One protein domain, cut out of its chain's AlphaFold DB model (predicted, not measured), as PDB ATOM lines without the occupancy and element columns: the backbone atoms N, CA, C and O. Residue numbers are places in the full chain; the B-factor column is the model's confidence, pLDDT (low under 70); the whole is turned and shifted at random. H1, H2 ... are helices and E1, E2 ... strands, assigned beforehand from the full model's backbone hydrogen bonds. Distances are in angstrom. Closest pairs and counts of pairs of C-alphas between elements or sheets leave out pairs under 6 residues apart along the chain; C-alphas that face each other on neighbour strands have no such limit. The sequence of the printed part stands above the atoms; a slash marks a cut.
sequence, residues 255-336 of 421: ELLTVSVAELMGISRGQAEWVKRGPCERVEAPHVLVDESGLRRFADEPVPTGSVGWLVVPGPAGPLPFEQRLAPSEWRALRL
ATOM      1  N   GLU A 255     211.512 169.158 279.318       96.94
ATOM      2  CA  GLU A 255     212.893 169.034 278.822       96.94
ATOM      3  C   GLU A 255     213.268 170.158 277.863       96.94
ATOM      4  O   GLU A 255     214.367 170.705 277.957       96.94
ATOM      5  N   LEU A 256     212.342 170.560 276.989       97.19
ATOM      6  CA  LEU A 256     212.556 171.693 276.090       97.19
ATOM      7  C   LEU A 256     212.770 172.987 276.890       97.19
ATOM      8  O   LEU A 256     213.666 173.775 276.574       97.19
ATOM      9  N   LEU A 257     212.007 173.174 277.974       97.31
ATOM     10  CA  LEU A 257     212.210 174.284 278.907       97.31
ATOM     11  C   LEU A 257     213.590 174.216 279.575       97.31
ATOM     12  O   LEU A 257     214.271 175.232 279.666       97.31
ATOM     13  N   THR A 258     214.045 173.033 279.992       97.62
ATOM     14  CA  THR A 258     215.387 172.852 280.571       97.62
ATOM     15  C   THR A 258     216.491 173.188 279.592       97.62
ATOM     16  O   THR A 258     217.424 173.898 279.958       97.62
ATOM     17  N   VAL A 259     216.405 172.687 278.359       96.75
ATOM     18  CA  VAL A 259     217.404 172.955 277.319       96.75
ATOM     19  C   VAL A 259     217.459 174.450 277.021       96.75
ATOM     20  O   VAL A 259     218.546 175.013 276.947       96.75
ATOM     21  N   SER A 260     216.301 175.104 276.950       95.62
ATOM     22  CA  SER A 260     216.207 176.551 276.740       95.62
ATOM     23  C   SER A 260     216.844 177.344 277.885       95.62
ATOM     24  O   SER A 260     217.617 178.261 277.636       95.62
ATOM     25  N   VAL A 261     216.573 176.981 279.145       95.94
ATOM     26  CA  VAL A 261     217.192 177.637 280.311       95.94
ATOM     27  C   VAL A 261     218.703 177.396 280.365       95.94
ATOM     28  O   VAL A 261     219.452 178.327 280.648       95.94
ATOM     29  N   ALA A 262     219.149 176.170 280.086       95.38
ATOM     30  CA  ALA A 262     220.565 175.815 280.053       95.38
ATOM     31  C   ALA A 262     221.328 176.665 279.027       95.38
ATOM     32  O   ALA A 262     222.356 177.248 279.362       95.38
ATOM     33  N   GLU A 263     220.778 176.781 277.818       92.62
ATOM     34  CA  GLU A 263     221.350 177.566 276.725       92.62
ATOM     35  C   GLU A 263     221.354 179.071 277.025       92.62
ATOM     36  O   GLU A 263     222.367 179.743 276.837       92.62
ATOM     37  N   LEU A 264     220.244 179.599 277.553       89.88
ATOM     38  CA  LEU A 264     220.121 181.017 277.896       89.88
ATOM     39  C   LEU A 264     221.094 181.449 278.993       89.88
ATOM     40  O   LEU A 264     221.666 182.531 278.908       89.88
ATOM     41  N   MET A 265     221.242 180.632 280.038       91.06
ATOM     42  CA  MET A 265     222.066 180.965 281.203       91.06
ATOM     43  C   MET A 265     223.516 180.477 281.065       91.06
ATOM     44  O   MET A 265     224.345 180.798 281.911       91.06
ATOM     45  N   GLY A 266     223.835 179.675 280.043       91.31
ATOM     46  CA  GLY A 266     225.154 179.054 279.897       91.31
ATOM     47  C   GLY A 266     225.485 178.060 281.018       91.31
ATOM     48  O   GLY A 266     226.631 177.980 281.457       91.31
ATOM     49  N   ILE A 267     224.486 177.319 281.511       94.38
ATOM     50  CA  ILE A 267     224.619 176.368 282.631       94.38
ATOM     51  C   ILE A 267     224.326 174.929 282.197       94.38
ATOM     52  O   ILE A 267     223.739 174.672 281.149       94.38
ATOM     53  N   SER A 268     224.702 173.953 283.028       96.94
ATOM     54  CA  SER A 268     224.390 172.546 282.745       96.94
ATOM     55  C   SER A 268     222.878 172.269 282.783       96.94
ATOM     56  O   SER A 268     222.139 172.877 283.559       96.94
ATOM     57  N   ARG A 269     222.413 171.268 282.019       96.94
ATOM     58  CA  ARG A 269     221.004 170.817 282.056       96.94
ATOM     59  C   ARG A 269     220.551 170.437 283.469       96.94
ATOM     60  O   ARG A 269     219.438 170.761 283.865       96.94
ATOM     61  N   GLY A 270     221.434 169.811 284.251       96.75
ATOM     62  CA  GLY A 270     221.151 169.452 285.642       96.75
ATOM     63  C   GLY A 270     220.887 170.666 286.536       96.75
ATOM     64  O   GLY A 270     219.988 170.612 287.366       96.75
ATOM     65  N   GLN A 271     221.612 171.773 286.346       96.56
ATOM     66  CA  GLN A 271     221.329 173.031 287.050       96.56
ATOM     67  C   GLN A 271     220.052 173.695 286.526       96.56
ATOM     68  O   GLN A 271     219.217 174.129 287.318       96.56
ATOM     69  N   ALA A 272     219.868 173.725 285.203       97.25
ATOM     70  CA  ALA A 272     218.692 174.308 284.563       97.25
ATOM     71  C   ALA A 272     217.373 173.662 285.030       97.25
ATOM     72  O   ALA A 272     216.373 174.361 285.199       97.25
ATOM     73  N   GLU A 273     217.383 172.357 285.328       96.31
ATOM     74  CA  GLU A 273     216.241 171.644 285.913       96.31
ATOM     75  C   GLU A 273     215.765 172.227 287.247       96.31
ATOM     76  O   GLU A 273     214.576 172.137 287.549       96.31
ATOM     77  N   TRP A 274     216.662 172.805 288.051       96.81
ATOM     78  CA  TRP A 274     216.314 173.490 289.300       96.81
ATOM     79  C   TRP A 274     215.937 174.945 289.044       96.81
ATOM     80  O   TRP A 274     214.908 175.411 289.529       96.81
ATOM     81  N   VAL A 275     216.729 175.636 288.222       97.19
ATOM     82  CA  VAL A 275     216.571 177.063 287.911       97.19
ATOM     83  C   VAL A 275     215.217 177.376 287.259       97.19
ATOM     84  O   VAL A 275     214.622 178.414 287.544       97.19
ATOM     85  N   LYS A 276     214.667 176.467 286.443       95.81
ATOM     86  CA  LYS A 276     213.377 176.681 285.767       95.81
ATOM     87  C   LYS A 276     212.147 176.624 286.691       95.81
ATOM     88  O   LYS A 276     211.092 177.119 286.301       95.81
ATOM     89  N   ARG A 277     212.242 175.999 287.875       92.94
ATOM     90  CA  ARG A 277     211.070 175.580 288.682       92.94
ATOM     91  C   ARG A 277     210.357 176.706 289.411       92.94
ATOM     92  O   ARG A 277     209.212 176.530 289.802       92.94
ATOM     93  N   GLY A 278     211.020 177.829 289.656       91.62
ATOM     94  CA  GLY A 278     210.420 178.854 290.492       91.62
ATOM     95  C   GLY A 278     211.329 180.038 290.783       91.62
ATOM     96  O   GLY A 278     212.328 180.229 290.079       91.62
ATOM     97  N   PRO A 279     210.954 180.841 291.794       95.75
ATOM     98  CA  PRO A 279     211.617 182.093 292.119       95.75
ATOM     99  C   PRO A 279     213.107 181.943 292.438       95.75
ATOM    100  O   PRO A 279     213.542 180.928 292.986       95.75
ATOM    101  N   CYS A 280     213.871 182.986 292.122       97.12
ATOM    102  CA  CYS A 280     215.259 183.147 292.541       97.12
ATOM    103  C   CYS A 280     215.417 184.249 293.598       97.12
ATOM    104  O   CYS A 280     214.540 185.094 293.781       97.12
ATOM    105  N   GLU A 281     216.577 184.271 294.247       97.50
ATOM    106  CA  GLU A 281     217.022 185.361 295.118       97.50
ATOM    107  C   GLU A 281     218.434 185.806 294.708       97.50
ATOM    108  O   GLU A 281     219.232 184.995 294.248       97.50
ATOM    109  N   ARG A 282     218.789 187.081 294.890       98.00
ATOM    110  CA  ARG A 282     220.176 187.567 294.824       98.00
ATOM    111  C   ARG A 282     220.810 187.488 296.202       98.00
ATOM    112  O   ARG A 282     220.277 188.062 297.143       98.00
ATOM    113  N   VAL A 283     222.005 186.919 296.296       97.81
ATOM    114  CA  VAL A 283     222.847 187.036 297.495       97.81
ATOM    115  C   VAL A 283     223.626 188.357 297.433       97.81
ATOM    116  O   VAL A 283     224.573 188.479 296.661       97.81
ATOM    117  N   GLU A 284     223.246 189.366 298.219       96.00
ATOM    118  CA  GLU A 284     223.996 190.636 298.320       96.00
ATOM    119  C   GLU A 284     225.140 190.544 299.343       96.00
ATOM    120  O   GLU A 284     226.182 191.178 299.187       96.00
ATOM    121  N   ALA A 285     224.959 189.735 300.387       94.62
ATOM    122  CA  ALA A 285     225.947 189.458 301.425       94.62
ATOM    123  C   ALA A 285     225.678 188.063 302.021       94.62
ATOM    124  O   ALA A 285     224.587 187.534 301.806       94.62
ATOM    125  N   PRO A 286     226.592 187.471 302.819       93.12
ATOM    126  CA  PRO A 286     226.409 186.120 303.364       93.12
ATOM    127  C   PRO A 286     225.070 185.887 304.081       93.12
ATOM    128  O   PRO A 286     224.552 184.783 304.047       93.12
ATOM    129  N   HIS A 287     224.478 186.923 304.681       95.44
ATOM    130  CA  HIS A 287     223.166 186.838 305.331       95.44
ATOM    131  C   HIS A 287     222.070 187.653 304.644       95.44
ATOM    132  O   HIS A 287     220.977 187.714 305.188       95.44
ATOM    133  N   VAL A 288     222.321 188.306 303.506       96.94
ATOM    134  CA  VAL A 288     221.348 189.217 302.875       96.94
ATOM    135  C   VAL A 288     220.953 188.684 301.507       96.94
ATOM    136  O   VAL A 288     221.780 188.624 300.595       96.94
ATOM    137  N   LEU A 289     219.675 188.334 301.381       97.19
ATOM    138  CA  LEU A 289     219.040 187.874 300.153       97.19
ATOM    139  C   LEU A 289     218.036 188.920 299.667       97.19
ATOM    140  O   LEU A 289     217.374 189.562 300.483       97.19
ATOM    141  N   VAL A 290     217.914 189.077 298.353       97.94
ATOM    142  CA  VAL A 290     216.921 189.951 297.715       97.94
ATOM    143  C   VAL A 290     216.077 189.129 296.761       97.94
ATOM    144  O   VAL A 290     216.619 188.522 295.839       97.94
ATOM    145  N   ASP A 291     214.768 189.103 296.971       96.94
ATOM    146  CA  ASP A 291     213.857 188.344 296.119       96.94
ATOM    147  C   ASP A 291     213.531 189.066 294.795       96.94
ATOM    148  O   ASP A 291     214.003 190.169 294.503       96.94
ATOM    149  N   GLU A 292     212.691 188.438 293.973       96.81
ATOM    150  CA  GLU A 292     212.271 188.970 292.670       96.81
ATOM    151  C   GLU A 292     211.423 190.248 292.754       96.81
ATOM    152  O   GLU A 292     211.283 190.948 291.751       96.81
ATOM    153  N   SER A 293     210.875 190.567 293.931       95.56
ATOM    154  CA  SER A 293     210.150 191.815 294.200       95.56
ATOM    155  C   SER A 293     211.071 192.949 294.666       95.56
ATOM    156  O   SER A 293     210.646 194.102 294.736       95.56
ATOM    157  N   GLY A 294     212.337 192.638 294.960       94.75
ATOM    158  CA  GLY A 294     213.299 193.568 295.544       94.75
ATOM    159  C   GLY A 294     213.262 193.610 297.073       94.75
ATOM    160  O   GLY A 294     213.959 194.432 297.674       94.75
ATOM    161  N   LEU A 295     212.471 192.751 297.724       97.06
ATOM    162  CA  LEU A 295     212.420 192.682 299.177       97.06
ATOM    163  C   LEU A 295     213.688 192.010 299.702       97.06
ATOM    164  O   LEU A 295     214.068 190.922 299.269       97.06
ATOM    165  N   ARG A 296     214.330 192.664 300.674       97.44
ATOM    166  CA  ARG A 296     215.477 192.098 301.385       97.44
ATOM    167  C   ARG A 296     215.010 191.222 302.535       97.44
ATOM    168  O   ARG A 296     214.183 191.650 303.340       97.44
ATOM    169  N   ARG A 297     215.619 190.051 302.678       95.62
ATOM    170  CA  ARG A 297     215.458 189.180 303.842       95.62
ATOM    171  C   ARG A 297     216.806 188.703 304.362       95.62
ATOM    172  O   ARG A 297     217.792 188.666 303.625       95.62
ATOM    173  N   PHE A 298     216.822 188.322 305.634       96.31
ATOM    174  CA  PHE A 298     217.999 187.732 306.256       96.31
ATOM    175  C   PHE A 298     217.930 186.204 306.210       96.31
ATOM    176  O   PHE A 298     216.876 185.626 306.473       96.31
ATOM    177  N   ALA A 299     219.039 185.564 305.842       92.88
ATOM    178  CA  ALA A 299     219.182 184.112 305.907       92.88
ATOM    179  C   ALA A 299     219.541 183.676 307.336       92.88
ATOM    180  O   ALA A 299     220.394 184.306 307.971       92.88
ATOM    181  N   ASP A 300     218.919 182.592 307.812       91.88
ATOM    182  CA  ASP A 300     219.161 182.037 309.153       91.88
ATOM    183  C   ASP A 300     220.610 181.552 309.313       91.88
ATOM    184  O   ASP A 300     221.248 181.779 310.340       91.88
ATOM    185  N   GLU A 301     221.152 180.947 308.256       92.75
ATOM    186  CA  GLU A 301     222.547 180.527 308.147       92.75
ATOM    187  C   GLU A 301     223.267 181.329 307.055       92.75
ATOM    188  O   GLU A 301     222.635 181.740 306.073       92.75
ATOM    189  N   PRO A 302     224.585 181.568 307.194       92.44
ATOM    190  CA  PRO A 302     225.341 182.266 306.168       92.44
ATOM    191  C   PRO A 302     225.375 181.440 304.879       92.44
ATOM    192  O   PRO A 302     225.839 180.301 304.855       92.44
ATOM    193  N   VAL A 303     224.940 182.053 303.783       92.88
ATOM    194  CA  VAL A 303     225.083 181.510 302.434       92.88
ATOM    195  C   VAL A 303     226.580 181.413 302.093       92.88
ATOM    196  O   VAL A 303     227.344 182.318 302.456       92.88
ATOM    197  N   PRO A 304     227.033 180.353 301.387       90.94
ATOM    198  CA  PRO A 304     228.426 180.217 300.975       90.94
ATOM    199  C   PRO A 304     228.970 181.482 300.302       90.94
ATOM    200  O   PRO A 304     228.331 182.070 299.431       90.94
ATOM    201  N   THR A 305     230.185 181.887 300.671       87.44
ATOM    202  CA  THR A 305     230.802 183.133 300.179       87.44
ATOM    203  C   THR A 305     230.958 183.166 298.660       87.44
ATOM    204  O   THR A 305     230.841 184.232 298.064       87.44
ATOM    205  N   GLY A 306     231.148 182.007 298.021       90.25
ATOM    206  CA  GLY A 306     231.194 181.878 296.561       90.25
ATOM    207  C   GLY A 306     229.874 182.201 295.850       90.25
ATOM    208  O   GLY A 306     229.879 182.390 294.638       90.25
ATOM    209  N   SER A 307     228.759 182.289 296.581       93.69
ATOM    210  CA  SER A 307     227.446 182.665 296.049       93.69
ATOM    211  C   SER A 307     227.154 184.159 296.173       93.69
ATOM    212  O   SER A 307     226.164 184.616 295.615       93.69
ATOM    213  N   VAL A 308     227.984 184.943 296.869       95.25
ATOM    214  CA  VAL A 308     227.789 186.400 296.966       95.25
ATOM    215  C   VAL A 308     227.869 187.022 295.570       95.25
ATOM    216  O   VAL A 308     228.780 186.730 294.802       95.25
ATOM    217  N   GLY A 309     226.888 187.857 295.233       95.38
ATOM    218  CA  GLY A 309     226.708 188.431 293.901       95.38
ATOM    219  C   GLY A 309     225.904 187.553 292.938       95.38
ATOM    220  O   GLY A 309     225.492 188.041 291.889       95.38
ATOM    221  N   TRP A 310     225.596 186.297 293.275       97.44
ATOM    222  CA  TRP A 310     224.863 185.376 292.397       97.44
ATOM    223  C   TRP A 310     223.356 185.365 292.654       97.44
ATOM    224  O   TRP A 310     222.888 185.588 293.773       97.44
ATOM    225  N   LEU A 311     222.605 185.075 291.590       97.75
ATOM    226  CA  LEU A 311     221.235 184.614 291.671       97.75
ATOM    227  C   LEU A 311     221.303 183.164 292.109       97.75
ATOM    228  O   LEU A 311     222.085 182.387 291.554       97.75
ATOM    229  N   VAL A 312     220.482 182.819 293.086       97.25
ATOM    230  CA  VAL A 312     220.376 181.483 293.648       97.25
ATOM    231  C   VAL A 312     218.941 180.987 293.566       97.25
ATOM    232  O   VAL A 312     217.989 181.761 293.656       97.25
ATOM    233  N   VAL A 313     218.795 179.676 293.410       96.94
ATOM    234  CA  VAL A 313     217.530 178.951 293.599       96.94
ATOM    235  C   VAL A 313     217.717 177.864 294.660       96.94
ATOM    236  O   VAL A 313     218.858 177.474 294.928       96.94
ATOM    237  N   PRO A 314     216.643 177.323 295.259       94.00
ATOM    238  CA  PRO A 314     216.753 176.128 296.087       94.00
ATOM    239  C   PRO A 314     217.318 174.957 295.272       94.00
ATOM    240  O   PRO A 314     216.747 174.558 294.256       94.00
ATOM    241  N   GLY A 315     218.451 174.416 295.710       92.25
ATOM    242  CA  GLY A 315     219.102 173.256 295.114       92.25
ATOM    243  C   GLY A 315     219.110 172.044 296.049       92.25
ATOM    244  O   GLY A 315     218.706 172.130 297.210       92.25
ATOM    245  N   PRO A 316     219.620 170.896 295.572       90.56
ATOM    246  CA  PRO A 316     219.618 169.644 296.333       90.56
ATOM    247  C   PRO A 316     220.544 169.661 297.560       90.56
ATOM    248  O   PRO A 316     220.371 168.847 298.460       90.56
ATOM    249  N   ALA A 317     221.522 170.570 297.596       89.44
ATOM    250  CA  ALA A 317     222.510 170.702 298.670       89.44
ATOM    251  C   ALA A 317     222.520 172.114 299.293       89.44
ATOM    252  O   ALA A 317     223.529 172.534 299.852       89.44
ATOM    253  N   GLY A 318     221.418 172.860 299.160       88.94
ATOM    254  CA  GLY A 318     221.319 174.268 299.560       88.94
ATOM    255  C   GLY A 318     221.205 175.222 298.364       88.94
ATOM    256  O   GLY A 318     220.876 174.774 297.260       88.94
ATOM    257  N   PRO A 319     221.434 176.534 298.564       92.62
ATOM    258  CA  PRO A 319     221.332 177.536 297.504       92.62
ATOM    259  C   PRO A 319     222.234 177.212 296.305       92.62
ATOM    260  O   PRO A 319     223.442 177.028 296.453       92.62
ATOM    261  N   LEU A 320     221.646 177.154 295.112       95.62
ATOM    262  CA  LEU A 320     222.324 176.855 293.855       95.62
ATOM    263  C   LEU A 320     222.558 178.152 293.061       95.62
ATOM    264  O   LEU A 320     221.591 178.672 292.499       95.62
ATOM    265  N   PRO A 321     223.796 178.678 292.988       96.56
ATOM    266  CA  PRO A 321     224.106 179.861 292.189       96.56
ATOM    267  C   PRO A 321     224.073 179.556 290.685       96.56
ATOM    268  O   PRO A 321     224.526 178.486 290.268       96.56
ATOM    269  N   PHE A 322     223.560 180.486 289.870       95.88
ATOM    270  CA  PHE A 322     223.465 180.279 288.414       95.88
ATOM    271  C   PHE A 322     223.742 181.501 287.521       95.88
ATOM    272  O   PHE A 322     224.256 181.307 286.428       95.88
ATOM    273  N   GLU A 323     223.465 182.741 287.941       94.25
ATOM    274  CA  GLU A 323     223.729 183.935 287.110       94.25
ATOM    275  C   GLU A 323     224.060 185.169 287.969       94.25
ATOM    276  O   GLU A 323     223.423 185.433 288.988       94.25
ATOM    277  N   GLN A 324     225.063 185.954 287.579       92.62
ATOM    278  CA  GLN A 324     225.505 187.151 288.314       92.62
ATOM    279  C   GLN A 324     225.009 188.446 287.683       92.62
ATOM    280  O   GLN A 324     224.760 189.433 288.370       92.62
ATOM    281  N   ARG A 325     224.885 188.457 286.360       87.38
ATOM    282  CA  ARG A 325     224.710 189.676 285.590       87.38
ATOM    283  C   ARG A 325     223.248 190.122 285.597       87.38
ATOM    284  O   ARG A 325     223.015 191.326 285.587       87.38
ATOM    285  N   LEU A 326     222.281 189.203 285.561       91.06
ATOM    286  CA  LEU A 326     220.844 189.521 285.494       91.06
ATOM    287  C   LEU A 326     220.280 189.842 286.864       91.06
ATOM    288  O   LEU A 326     220.496 189.047 287.762       91.06
ATOM    289  N   ALA A 327     219.501 190.906 287.029       92.00
ATOM    290  CA  ALA A 327     218.721 191.156 288.239       92.00
ATOM    291  C   ALA A 327     217.655 190.059 288.482       92.00
ATOM    292  O   ALA A 327     217.208 189.419 287.527       92.00
ATOM    293  N   PRO A 328     217.184 189.866 289.735       96.25
ATOM    294  CA  PRO A 328     216.133 188.887 290.039       96.25
ATOM    295  C   PRO A 328     214.870 189.045 289.177       96.25
ATOM    296  O   PRO A 328     214.319 188.068 288.674       96.25
ATOM    297  N   SER A 329     214.437 190.288 288.946       94.88
ATOM    298  CA  SER A 329     213.272 190.602 288.113       94.88
ATOM    299  C   SER A 329     213.507 190.359 286.617       94.88
ATOM    300  O   SER A 329     212.574 189.952 285.924       94.88
ATOM    301  N   GLU A 330     214.733 190.552 286.116       92.94
ATOM    302  CA  GLU A 330     215.099 190.228 284.728       92.94
ATOM    303  C   GLU A 330     215.012 188.714 284.492       92.94
ATOM    304  O   GLU A 330     214.415 188.273 283.509       92.94
ATOM    305  N   TRP A 331     215.536 187.907 285.425       95.19
ATOM    306  CA  TRP A 331     215.387 186.451 285.355       95.19
ATOM    307  C   TRP A 331     213.921 186.023 285.445       95.19
ATOM    308  O   TRP A 331     213.476 185.209 284.637       95.19
ATOM    309  N   ARG A 332     213.143 186.602 286.369       96.06
ATOM    310  CA  ARG A 332     211.701 186.337 286.471       96.06
ATOM    311  C   ARG A 332     210.989 186.582 285.139       96.06
ATOM    312  O   ARG A 332     210.211 185.735 284.707       96.06
ATOM    313  N   ALA A 333     211.258 187.712 284.483       94.44
ATOM    314  CA  ALA A 333     210.660 188.040 283.190       94.44
ATOM    315  C   ALA A 333     211.016 186.994 282.121       94.44
ATOM    316  O   ALA A 333     210.121 186.444 281.482       94.44
ATOM    317  N   LEU A 334     212.300 186.647 281.988       94.44
ATOM    318  CA  LEU A 334     212.767 185.614 281.055       94.44
ATOM    319  C   LEU A 334     212.133 184.242 281.335       94.44
ATOM    320  O   LEU A 334     211.624 183.602 280.414       94.44
ATOM    321  N   ARG A 335     212.120 183.802 282.599       96.25
ATOM    322  CA  ARG A 335     211.541 182.520 283.031       96.25
ATOM    323  C   ARG A 335     210.054 182.428 282.702       96.25
ATOM    324  O   ARG A 335     209.608 181.412 282.168       96.25
ATOM    325  N   LEU A 336     209.289 183.475 283.001       96.12
ATOM    326  CA  LEU A 336     207.855 183.511 282.719       96.12
ATOM    327  C   LEU A 336     207.579 183.536 281.212       96.12
ATOM    328  O   LEU A 336     206.705 182.804 280.751       96.12
TER     329      LEU A 336
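This is residues 255 to 336 of the 421 residues of the protein "Unannotated protein" of freshwater metagenome (UniProt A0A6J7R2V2). A strongly twisted sheet of five strands runs from one end of the domain, where E3 lies, to the middle, where the hairpin E4 and E5 lies. Beyond it H2 packs on E4 and E5, H1 makes the far end about perpendicular to H2, and H3 reaches from the sheet toward H1. The 82 printed residues hold H1, H2, E1, E2, E3, E4, E5 and H3 in that order along the chain; the sheet order is E3 - E2 - E1 - E4 - E5, all antiparallel. The class is mixed, helices and strands. The whole is compact, with a radius of gyration of the C-alphas of 12.0 A and spans of 35 by 25 by 18 A.

E1, residues 281 to 285, E2, residues 288 to 291, and E3, residues 296 to 298, form a meander, each strand the antiparallel neighbour of the one before. With E4, residues 311 to 315, they make a Greek key, a meander of three whose first strand is the antiparallel neighbour of the fourth. N 282 and O 290 are 2.8 A apart across E1 and E2, and N 289 and O 297 2.9 A across E2 and E3. E1 and E4 stand at 113 degrees, with N 281 and O 312 2.9 A apart. E4 forms a hairpin with E5, residues 318 to 323, where N 320 and O 313 are 2.8 A apart. H2, residues 269 to 275, is on the sheet at a height of 7.8 A, only just over E5, on which 3 of its C-alphas fall; it runs across the strands, at 81 degrees to E5 on the local plane. H1, residues 255 to 265, is not on the sheet; it touches H2, about perpendicular at 85 degrees, with the C-alphas of Ala 262 and Ala 272 closest at 5.1 A. H3, residues 328 to 336, only grazes the sheet with residues 328 to 331. H1 and H3 are close but not clearly touching, their closest C-alphas, Val 261 and Arg 335, 7.9 A apart. In H1 and H3 every O i to N i+4 pair is within hydrogen-bond range, in H2 2 of 3.

H1 begins at C-alpha 255 (212.893, 169.034, 278.822) and is 15.2 A long. E5 measures 15.9 A, H3 12.3 A, E4 12.1 A and E1 11.7 A. H3 ends at C-alpha 336 (207.855, 183.511, 282.719).

The C-alphas of Leu 256 and Asp 300 are the two farthest apart, at 35.3 A. The printed part has no cut. The link from E3 to E4, residues 299 to 310, is long; the others are tight. Mean pLDDT of the printed part is 94.8, and no printed residue is under 70.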